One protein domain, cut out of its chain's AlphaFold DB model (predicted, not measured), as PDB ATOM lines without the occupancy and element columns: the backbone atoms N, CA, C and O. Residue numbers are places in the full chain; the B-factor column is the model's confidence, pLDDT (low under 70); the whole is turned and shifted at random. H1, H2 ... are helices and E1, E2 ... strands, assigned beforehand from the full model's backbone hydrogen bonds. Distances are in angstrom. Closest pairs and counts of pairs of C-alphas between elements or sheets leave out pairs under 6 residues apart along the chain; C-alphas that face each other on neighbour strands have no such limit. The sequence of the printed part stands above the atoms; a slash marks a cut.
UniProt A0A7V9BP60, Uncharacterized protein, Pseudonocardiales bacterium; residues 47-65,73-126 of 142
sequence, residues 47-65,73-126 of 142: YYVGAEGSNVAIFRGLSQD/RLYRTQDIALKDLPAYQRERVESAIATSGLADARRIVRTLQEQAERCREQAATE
ATOM      1  N   TYR A  47     334.304 298.183 402.468       83.62
ATOM      2  CA  TYR A  47     332.851 298.025 402.518       83.62
ATOM      3  C   TYR A  47     332.247 298.921 401.443       83.62
ATOM      4  O   TYR A  47     332.763 300.012 401.184       83.62
ATOM      5  N   TYR A  48     331.142 298.498 400.847       84.00
ATOM      6  CA  TYR A  48     330.411 299.318 399.889       84.00
ATOM      7  C   TYR A  48     328.902 299.175 400.083       84.00
ATOM      8  O   TYR A  48     328.424 298.192 400.655       84.00
ATOM      9  N   VAL A  49     328.159 300.188 399.646       86.88
ATOM     10  CA  VAL A  49     326.692 300.184 399.630       86.88
ATOM     11  C   VAL A  49     326.250 299.957 398.192       86.88
ATOM     12  O   VAL A  49     326.648 300.715 397.311       86.88
ATOM     13  N   GLY A  50     325.473 298.905 397.959       87.56
ATOM     14  CA  GLY A  50     325.046 298.475 396.631       87.56
ATOM     15  C   GLY A  50     323.565 298.117 396.584       87.56
ATOM     16  O   GLY A  50     322.896 298.064 397.618       87.56
ATOM     17  N   ALA A  51     323.059 297.859 395.382       87.94
ATOM     18  CA  ALA A  51     321.719 297.327 395.177       87.94
ATOM     19  C   ALA A  51     321.727 295.793 395.294       87.94
ATOM     20  O   ALA A  51     322.545 295.133 394.660       87.94
ATOM     21  N   GLU A  52     320.805 295.231 396.075       85.25
ATOM     22  CA  GLU A  52     320.497 293.798 396.111       85.25
ATOM     23  C   GLU A  52     319.024 293.623 395.715       85.25
ATOM     24  O   GLU A  52     318.105 293.875 396.504       85.25
ATOM     25  N   GLY A  53     318.786 293.251 394.455       84.81
ATOM     26  CA  GLY A  53     317.439 293.180 393.890       84.81
ATOM     27  C   GLY A  53     316.742 294.545 393.912       84.81
ATOM     28  O   GLY A  53     317.126 295.454 393.185       84.81
ATOM     29  N   SER A  54     315.706 294.688 394.745       85.06
ATOM     30  CA  SER A  54     314.935 295.931 394.893       85.06
ATOM     31  C   SER A  54     315.333 296.781 396.103       85.06
ATOM     32  O   SER A  54     314.727 297.835 396.314       85.06
ATOM     33  N   ASN A  55     316.298 296.332 396.914       87.00
ATOM     34  CA  ASN A  55     316.649 296.958 398.190       87.00
ATOM     35  C   ASN A  55     318.127 297.353 398.266       87.00
ATOM     36  O   ASN A  55     318.987 296.783 397.598       87.00
ATOM     37  N   VAL A  56     318.428 298.334 399.113       88.56
ATOM     38  CA  VAL A  56     319.805 298.746 399.406       88.56
ATOM     39  C   VAL A  56     320.450 297.730 400.352       88.56
ATOM     40  O   VAL A  56     319.867 297.345 401.366       88.56
ATOM     41  N   ALA A  57     321.683 297.322 400.070       89.12
ATOM     42  CA  ALA A  57     322.446 296.416 400.916       89.12
ATOM     43  C   ALA A  57     323.872 296.921 401.155       89.12
ATOM     44  O   ALA A  57     324.468 297.632 400.345       89.12
ATOM     45  N   ILE A  58     324.427 296.542 402.304       87.44
ATOM     46  CA  ILE A  58     325.838 296.731 402.621       87.44
ATOM     47  C   ILE A  58     326.563 295.435 402.287       87.44
ATOM     48  O   ILE A  58     326.226 294.359 402.793       87.44
ATOM     49  N   PHE A  59     327.613 295.563 401.494       84.19
ATOM     50  CA  PHE A  59     328.503 294.480 401.122       84.19
ATOM     51  C   PHE A  59     329.882 294.699 401.738       84.19
ATOM     52  O   PHE A  59     330.315 295.830 401.990       84.19
ATOM     53  N   ARG A  60     330.582 293.595 401.989       81.75
ATOM     54  CA  ARG A  60     331.970 293.591 402.451       81.75
ATOM     55  C   ARG A  60     332.856 292.937 401.394       81.75
ATOM     56  O   ARG A  60     332.543 291.840 400.932       81.75
ATOM     57  N   GLY A  61     333.978 293.582 401.081       74.81
ATOM     58  CA  GLY A  61     334.966 293.131 400.099       74.81
ATOM     59  C   GLY A  61     335.175 294.135 398.963       74.81
ATOM     60  O   GLY A  61     334.733 295.282 399.038       74.81
ATOM     61  N   LEU A  62     335.859 293.691 397.907       65.31
ATOM     62  CA  LEU A  62     335.983 294.442 396.659       65.31
ATOM     63  C   LEU A  62     334.712 294.269 395.826       65.31
ATOM     64  O   LEU A  62     334.246 293.150 395.631       65.31
ATOM     65  N   SER A  63     334.188 295.381 395.318       55.41
ATOM     66  CA  SER A  63     333.089 295.420 394.349       55.41
ATOM     67  C   SER A  63     333.522 295.053 392.925       55.41
ATOM     68  O   SER A  63     332.669 294.860 392.071       55.41
ATOM     69  N   GLN A  64     334.830 294.969 392.653       55.53
ATOM     70  CA  GLN A  64     335.342 294.540 391.353       55.53
ATOM     71  C   GLN A  64     335.502 293.023 391.324       55.53
ATOM     72  O   GLN A  64     336.270 292.464 392.113       55.53
ATOM     73  N   ASP A  65     334.790 292.373 390.406       53.69
ATOM     74  CA  ASP A  65     334.928 290.946 390.138       53.69
ATOM     75  C   ASP A  65     336.372 290.625 389.731       53.69
ATOM     76  O   ASP A  65     336.860 291.000 388.663       53.69
ATOM     77  N   ARG A  73     330.911 289.533 399.929       69.06
ATOM     78  CA  ARG A  73     329.957 288.892 400.839       69.06
ATOM     79  C   ARG A  73     328.900 289.898 401.250       69.06
ATOM     80  O   ARG A  73     329.233 290.985 401.732       69.06
ATOM     81  N   LEU A  74     327.636 289.511 401.092       75.69
ATOM     82  CA  LEU A  74     326.505 290.244 401.645       75.69
ATOM     83  C   LEU A  74     326.706 290.353 403.160       75.69
ATOM     84  O   LEU A  74     326.809 289.343 403.856       75.69
ATOM     85  N   TYR A  75     326.824 291.581 403.662       77.62
ATOM     86  CA  TYR A  75     326.981 291.820 405.092       77.62
ATOM     87  C   TYR A  75     325.614 292.010 405.748       77.62
ATOM     88  O   TYR A  75     325.326 291.383 406.767       77.62
ATOM     89  N   ARG A  76     324.773 292.879 405.169       79.75
ATOM     90  CA  ARG A  76     323.417 293.151 405.661       79.75
ATOM     91  C   ARG A  76     322.554 293.817 404.588       79.75
ATOM     92  O   ARG A  76     322.958 294.838 404.036       79.75
ATOM     93  N   THR A  77     321.350 293.295 404.374       82.19
ATOM     94  CA  THR A  77     320.292 293.960 403.598       82.19
ATOM     95  C   THR A  77     319.575 294.988 404.468       82.19
ATOM     96  O   THR A  77     319.342 294.736 405.651       82.19
ATOM     97  N   GLN A  78     319.249 296.146 403.902       84.06
ATOM     98  CA  GLN A  78     318.499 297.201 404.574       84.06
ATOM     99  C   GLN A  78     317.085 297.279 403.993       84.06
ATOM    100  O   GLN A  78     316.898 297.098 402.791       84.06
ATOM    101  N   ASP A  79     316.104 297.607 404.832       82.06
ATOM    102  CA  ASP A  79     314.693 297.761 404.440       82.06
ATOM    103  C   ASP A  79     314.435 299.110 403.740       82.06
ATOM    104  O   ASP A  79     313.522 299.858 404.084       82.06
ATOM    105  N   ILE A  80     315.294 299.463 402.783       82.88
ATOM    106  CA  ILE A  80     315.197 300.689 401.990       82.88
ATOM    107  C   ILE A  80     315.051 300.267 400.533       82.88
ATOM    108  O   ILE A  80     315.981 299.691 399.962       82.88
ATOM    109  N   ALA A  81     313.897 300.553 399.931       85.50
ATOM    110  CA  ALA A  81     313.637 300.204 398.543       85.50
ATOM    111  C   ALA A  81     314.286 301.219 397.593       85.50
ATOM    112  O   ALA A  81     314.147 302.428 397.781       85.50
ATOM    113  N   LEU A  82     314.938 300.747 396.526       84.19
ATOM    114  CA  LEU A  82     315.593 301.622 395.539       84.19
ATOM    115  C   LEU A  82     314.620 302.594 394.864       84.19
ATOM    116  O   LEU A  82     315.000 303.712 394.524       84.19
ATOM    117  N   LYS A  83     313.360 302.185 394.690       82.88
ATOM    118  CA  LYS A  83     312.304 303.028 394.113       82.88
ATOM    119  C   LYS A  83     311.982 304.264 394.957       82.88
ATOM    120  O   LYS A  83     311.536 305.259 394.404       82.88
ATOM    121  N   ASP A  84     312.226 304.191 396.264       82.81
ATOM    122  CA  ASP A  84     311.944 305.280 397.193       82.81
ATOM    123  C   ASP A  84     313.133 306.252 397.265       82.81
ATOM    124  O   ASP A  84     313.018 307.316 397.859       82.81
ATOM    125  N   LEU A  85     314.279 305.913 396.657       83.44
ATOM    126  CA  LEU A  85     315.418 306.819 396.531       83.44
ATOM    127  C   LEU A  85     315.238 307.774 395.337       83.44
ATOM    128  O   LEU A  85     314.746 307.346 394.285       83.44
ATOM    129  N   PRO A  86     315.758 309.015 395.445       83.88
ATOM    130  CA  PRO A  86     315.943 309.907 394.300       83.88
ATOM    131  C   PRO A  86     316.758 309.236 393.186       83.88
ATOM    132  O   PRO A  86     317.666 308.452 393.478       83.88
ATOM    133  N   ALA A  87     316.488 309.575 391.922       83.50
ATOM    134  CA  ALA A  87     317.087 308.909 390.758       83.50
ATOM    135  C   ALA A  87     318.625 308.920 390.797       83.50
ATOM    136  O   ALA A  87     319.261 307.878 390.653       83.50
ATOM    137  N   TYR A  88     319.215 310.072 391.125       85.06
ATOM    138  CA  TYR A  88     320.663 310.214 391.282       85.06
ATOM    139  C   TYR A  88     321.243 309.283 392.360       85.06
ATOM    140  O   TYR A  88     322.292 308.666 392.185       85.06
ATOM    141  N   GLN A  89     320.559 309.151 393.497       86.56
ATOM    142  CA  GLN A  89     321.038 308.315 394.599       86.56
ATOM    143  C   GLN A  89     320.873 306.831 394.289       86.56
ATOM    144  O   GLN A  89     321.727 306.032 394.668       86.56
ATOM    145  N   ARG A  90     319.811 306.474 393.564       87.12
ATOM    146  CA  ARG A  90     319.589 305.127 393.042       87.12
ATOM    147  C   ARG A  90     320.728 304.702 392.119       87.12
ATOM    148  O   ARG A  90     321.354 303.683 392.386       87.12
ATOM    149  N   GLU A  91     321.074 305.531 391.137       86.94
ATOM    150  CA  GLU A  91     322.175 305.270 390.198       86.94
ATOM    151  C   GLU A  91     323.528 305.147 390.920       86.94
ATOM    152  O   GLU A  91     324.355 304.282 390.617       86.94
ATOM    153  N   ARG A  92     323.751 305.956 391.962       88.25
ATOM    154  CA  ARG A  92     324.946 305.837 392.810       88.25
ATOM    155  C   ARG A  92     325.005 304.522 393.584       88.25
ATOM    156  O   ARG A  92     326.084 303.959 393.738       88.25
ATOM    157  N   VAL A  93     323.875 304.038 394.092       89.25
ATOM    158  CA  VAL A  93     323.800 302.742 394.783       89.25
ATOM    159  C   VAL A  93     323.970 301.588 393.791       89.25
ATOM    160  O   VAL A  93     324.691 300.639 394.090       89.25
ATOM    161  N   GLU A  94     323.377 301.676 392.602       87.81
ATOM    162  CA  GLU A  94     323.540 300.688 391.524       87.81
ATOM    163  C   GLU A  94     324.991 300.603 391.029       87.81
ATOM    164  O   GLU A  94     325.502 299.511 390.793       87.81
ATOM    165  N   SER A  95     325.698 301.736 390.969       86.12
ATOM    166  CA  SER A  95     327.135 301.800 390.651       86.12
ATOM    167  C   SER A  95     328.065 301.440 391.820       86.12
ATOM    168  O   SER A  95     329.284 301.517 391.673       86.12
ATOM    169  N   ALA A  96     327.508 300.995 392.951       87.00
ATOM    170  CA  ALA A  96     328.201 300.627 394.184       87.00
ATOM    171  C   ALA A  96     329.026 301.767 394.815       87.00
ATOM    172  O   ALA A  96     330.161 302.069 394.441       87.00
ATOM    173  N   ILE A  97     328.496 302.346 395.894       86.25
ATOM    174  CA  ILE A  97     329.159 303.422 396.635       86.25
ATOM    175  C   ILE A  97     330.270 302.834 397.507       86.25
ATOM    176  O   ILE A  97     330.000 302.199 398.530       86.25
ATOM    177  N   ALA A  98     331.526 303.084 397.134       84.50
ATOM    178  CA  ALA A  98     332.685 302.736 397.951       84.50
ATOM    179  C   ALA A  98     332.690 303.520 399.275       84.50
ATOM    180  O   ALA A  98     332.388 304.714 399.305       84.50
ATOM    181  N   THR A  99     333.061 302.857 400.372       85.44
ATOM    182  CA  THR A  99     333.116 303.476 401.705       85.44
ATOM    183  C   THR A  99     334.454 303.221 402.378       85.44
ATOM    184  O   THR A  99     335.162 302.265 402.059       85.44
ATOM    185  N   SER A 100     334.785 304.065 403.352       81.12
ATOM    186  CA  SER A 100     336.000 303.917 404.167       81.12
ATOM    187  C   SER A 100     335.881 302.855 405.273       81.12
ATOM    188  O   SER A 100     336.842 302.597 405.996       81.12
ATOM    189  N   GLY A 101     334.706 302.233 405.433       83.44
ATOM    190  CA  GLY A 101     334.460 301.190 406.425       83.44
ATOM    191  C   GLY A 101     332.992 301.073 406.837       83.44
ATOM    192  O   GLY A 101     332.136 301.862 406.444       83.44
ATOM    193  N   LEU A 102     332.692 300.119 407.724       83.94
ATOM    194  CA  LEU A 102     331.320 299.841 408.173       83.94
ATOM    195  C   LEU A 102     330.625 301.041 408.848       83.94
ATOM    196  O   LEU A 102     329.401 301.163 408.805       83.94
ATOM    197  N   ALA A 103     331.371 301.902 409.545       85.75
ATOM    198  CA  ALA A 103     330.800 303.096 410.177       85.75
ATOM    199  C   ALA A 103     330.332 304.127 409.138       85.75
ATOM    200  O   ALA A 103     329.280 304.744 409.308       85.75
ATOM    201  N   ASP A 104     331.095 304.268 408.058       85.19
ATOM    202  CA  ASP A 104     330.812 305.169 406.947       85.19
ATOM    203  C   ASP A 104     329.658 304.635 406.087       85.19
ATOM    204  O   ASP A 104     328.685 305.345 405.844       85.19
ATOM    205  N   ALA A 105     329.663 303.332 405.782       87.06
ATOM    206  CA  ALA A 105     328.539 302.655 405.133       87.06
ATOM    207  C   ALA A 105     327.217 302.848 405.894       87.06
ATOM    208  O   ALA A 105     326.202 303.212 405.304       87.06
ATOM    209  N   ARG A 106     327.228 302.697 407.226       90.19
ATOM    210  CA  ARG A 106     326.047 302.966 408.065       90.19
ATOM    211  C   ARG A 106     325.597 304.426 408.018       90.19
ATOM    212  O   ARG A 106     324.406 304.698 408.132       90.19
ATOM    213  N   ARG A 107     326.531 305.373 407.887       91.19
ATOM    214  CA  ARG A 107     326.210 306.798 407.754       91.19
ATOM    215  C   ARG A 107     325.493 307.064 406.433       91.19
ATOM    216  O   ARG A 107     324.428 307.664 406.465       91.19
ATOM    217  N   ILE A 108     326.035 306.552 405.330       89.31
ATOM    218  CA  ILE A 108     325.444 306.674 403.992       89.31
ATOM    219  C   ILE A 108     324.042 306.068 403.967       89.31
ATOM    220  O   ILE A 108     323.104 306.733 403.548       89.31
ATOM    221  N   VAL A 109     323.875 304.848 404.482       91.00
ATOM    222  CA  VAL A 109     322.570 304.173 404.541       91.00
ATOM    223  C   VAL A 109     321.529 304.995 405.301       91.00
ATOM    224  O   VAL A 109     320.399 305.102 404.844       91.00
ATOM    225  N   ARG A 110     321.899 305.616 406.424       91.50
ATOM    226  CA  ARG A 110     320.993 306.504 407.167       91.50
ATOM    227  C   ARG A 110     320.603 307.740 406.354       91.50
ATOM    228  O   ARG A 110     319.432 308.089 406.328       91.50
ATOM    229  N   THR A 111     321.546 308.362 405.648       89.88
ATOM    230  CA  THR A 111     321.231 309.478 404.741       89.88
ATOM    231  C   THR A 111     320.285 309.046 403.620       89.88
ATOM    232  O   THR A 111     319.335 309.760 403.315       89.88
ATOM    233  N   LEU A 112     320.505 307.865 403.032       88.50
ATOM    234  CA  LEU A 112     319.612 307.302 402.015       88.50
ATOM    235  C   LEU A 112     318.221 307.003 402.587       88.50
ATOM    236  O   LEU A 112     317.227 307.240 401.910       88.50
ATOM    237  N   GLN A 113     318.144 306.529 403.831       90.25
ATOM    238  CA  GLN A 113     316.880 306.286 404.521       90.25
ATOM    239  C   GLN A 113     316.088 307.584 404.720       90.25
ATOM    240  O   GLN A 113     314.917 307.635 404.358       90.25
ATOM    241  N   GLU A 114     316.727 308.640 405.228       89.62
ATOM    242  CA  GLU A 114     316.089 309.950 405.419       89.62
ATOM    243  C   GLU A 114     315.582 310.530 404.089       89.62
ATOM    244  O   GLU A 114     314.491 311.091 404.019       89.62
ATOM    245  N   GLN A 115     316.358 310.377 403.014       87.38
ATOM    246  CA  GLN A 115     315.946 310.793 401.672       87.38
ATOM    247  C   GLN A 115     314.755 309.975 401.167       87.38
ATOM    248  O   GLN A 115     313.822 310.547 400.610       87.38
ATOM    249  N   ALA A 116     314.761 308.663 401.403       87.31
ATOM    250  CA  ALA A 116     313.675 307.780 401.005       87.31
ATOM    251  C   ALA A 116     312.376 308.036 401.781       87.31
ATOM    252  O   ALA A 116     311.283 307.902 401.238       87.31
ATOM    253  N   GLU A 117     312.472 308.404 403.057       88.19
ATOM    254  CA  GLU A 117     311.328 308.837 403.864       88.19
ATOM    255  C   GLU A 117     310.724 310.131 403.307       88.19
ATOM    256  O   GLU A 117     309.535 310.153 402.998       88.19
ATOM    257  N   ARG A 118     311.546 311.156 403.044       86.62
ATOM    258  CA  ARG A 118     311.074 312.419 402.445       86.62
ATOM    259  C   ARG A 118     310.441 312.217 401.069       86.62
ATOM    260  O   ARG A 118     309.390 312.788 400.797       86.62
ATOM    261  N   CYS A 119     311.051 311.387 400.221       84.69
ATOM    262  CA  CYS A 119     310.498 311.031 398.913       84.69
ATOM    263  C   CYS A 119     309.100 310.408 399.043       84.69
ATOM    264  O   CYS A 119     308.170 310.786 398.334       84.69
ATOM    265  N   ARG A 120     308.944 309.454 399.972       84.00
ATOM    266  CA  ARG A 120     307.666 308.775 400.214       84.00
ATOM    267  C   ARG A 120     306.595 309.724 400.741       84.00
ATOM    268  O   ARG A 120     305.448 309.624 400.320       84.00
ATOM    269  N   GLU A 121     306.953 310.640 401.636       83.25
ATOM    270  CA  GLU A 121     306.029 311.652 402.163       83.25
ATOM    271  C   GLU A 121     305.549 312.622 401.075       83.25
ATOM    272  O   GLU A 121     304.358 312.937 401.006       83.25
ATOM    273  N   GLN A 122     306.445 313.051 400.183       79.00
ATOM    274  CA  GLN A 122     306.092 313.890 399.034       79.00
ATOM    275  C   GLN A 122     305.146 313.154 398.080       79.00
ATOM    276  O   GLN A 122     304.076 313.669 397.760       79.00
ATOM    277  N   ALA A 123     305.477 311.908 397.730       74.56
ATOM    278  CA  ALA A 123     304.629 311.063 396.893       74.56
ATOM    279  C   ALA A 123     303.245 310.785 397.515       74.56
ATOM    280  O   ALA A 123     302.279 310.580 396.789       74.56
ATOM    281  N   ALA A 124     303.131 310.778 398.849       74.12
ATOM    282  CA  ALA A 124     301.859 310.587 399.549       74.12
ATOM    283  C   ALA A 124     300.994 311.859 399.614       74.12
ATOM    284  O   ALA A 124     299.778 311.765 399.776       74.12
ATOM    285  N   THR A 125     301.613 313.037 399.517       70.31
ATOM    286  CA  THR A 125     300.915 314.331 399.592       70.31
ATOM    287  C   THR A 125     300.445 314.803 398.211       70.31
ATOM    288  O   THR A 125     299.500 315.585 398.112       70.31
ATOM    289  N   GLU A 126     301.066 314.313 397.138       64.00
ATOM    290  CA  GLU A 126     300.708 314.663 395.767       64.00
ATOM    291  C   GLU A 126     299.506 313.828 395.271       64.00
ATOM    292  O   GLU A 126     299.566 312.594 395.258       64.00
TER     293      GLU A 126
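Overview. This is residues 47 to 65 and 73 to 126 of the 142 residues of an uncharacterized protein of Pseudonocardiales bacterium (UniProt A0A7V9BP60). A strongly twisted sheet of four strands has the long helix H2 along one face, while the short helix H1 packs on the opposite face near E1. H2 meets the sheet with its residues 102 to 117, and its last turns run on past the sheet. The printed part has 73 residues, with E1, E2, E3, H1, E4 and H2 in that order; the sheet is E3 E2 E1 E4, antiparallel throughout, and the class is mixed, helices and strands. It is compact, with a radius of gyration of the C-alphas of 12.1 A, yet elongated, spanning 41 by 22 by 18 A.

Arrangement. E1, residues 47 to 52, and E2, residues 55 to 60, form a hairpin, with N 50 and O 57 at 2.9 A. Edge strand E3, residues 73 to 81, is antiparallel to E2, with N 58 and O 76 at 2.8 A, and bends by 64 degrees at residue 78. H1, residues 87 to 94, is on the sheet at a height of 6.7 A, only just over none of the strands, with 2 C-alphas falling on E1; the closest C-alphas of the two, Gly 50 and Val 93, are 4.8 A apart. Edge strand E4, residues 97 to 99, is antiparallel to E1, with N 97 and O 49 at 2.8 A. H2, residues 102 to 125, is on the opposite face at a height of 6.5 A, over E1 and along the strands, at 24 degrees to E1 on the local plane; their closest C-alphas, Tyr 47 and Leu 102, are 6.1 A apart. In H1 and H2 every O i to N i+4 pair is within hydrogen-bond range.

Along the chain. E1 begins at C-alpha 47 (332.851, 298.025, 402.518). E3 is 20.0 A long and H2 34.8 A, ending at C-alpha 125 (300.915, 314.331, 399.592).

Size, cuts and confidence. Residues 66 to 72 are not printed, and C-alphas 65 and 73 are 12.0 A apart across the cut. The links printed whole are tight. Confidence is under 70 at residues 62 to 65, 73 and 126.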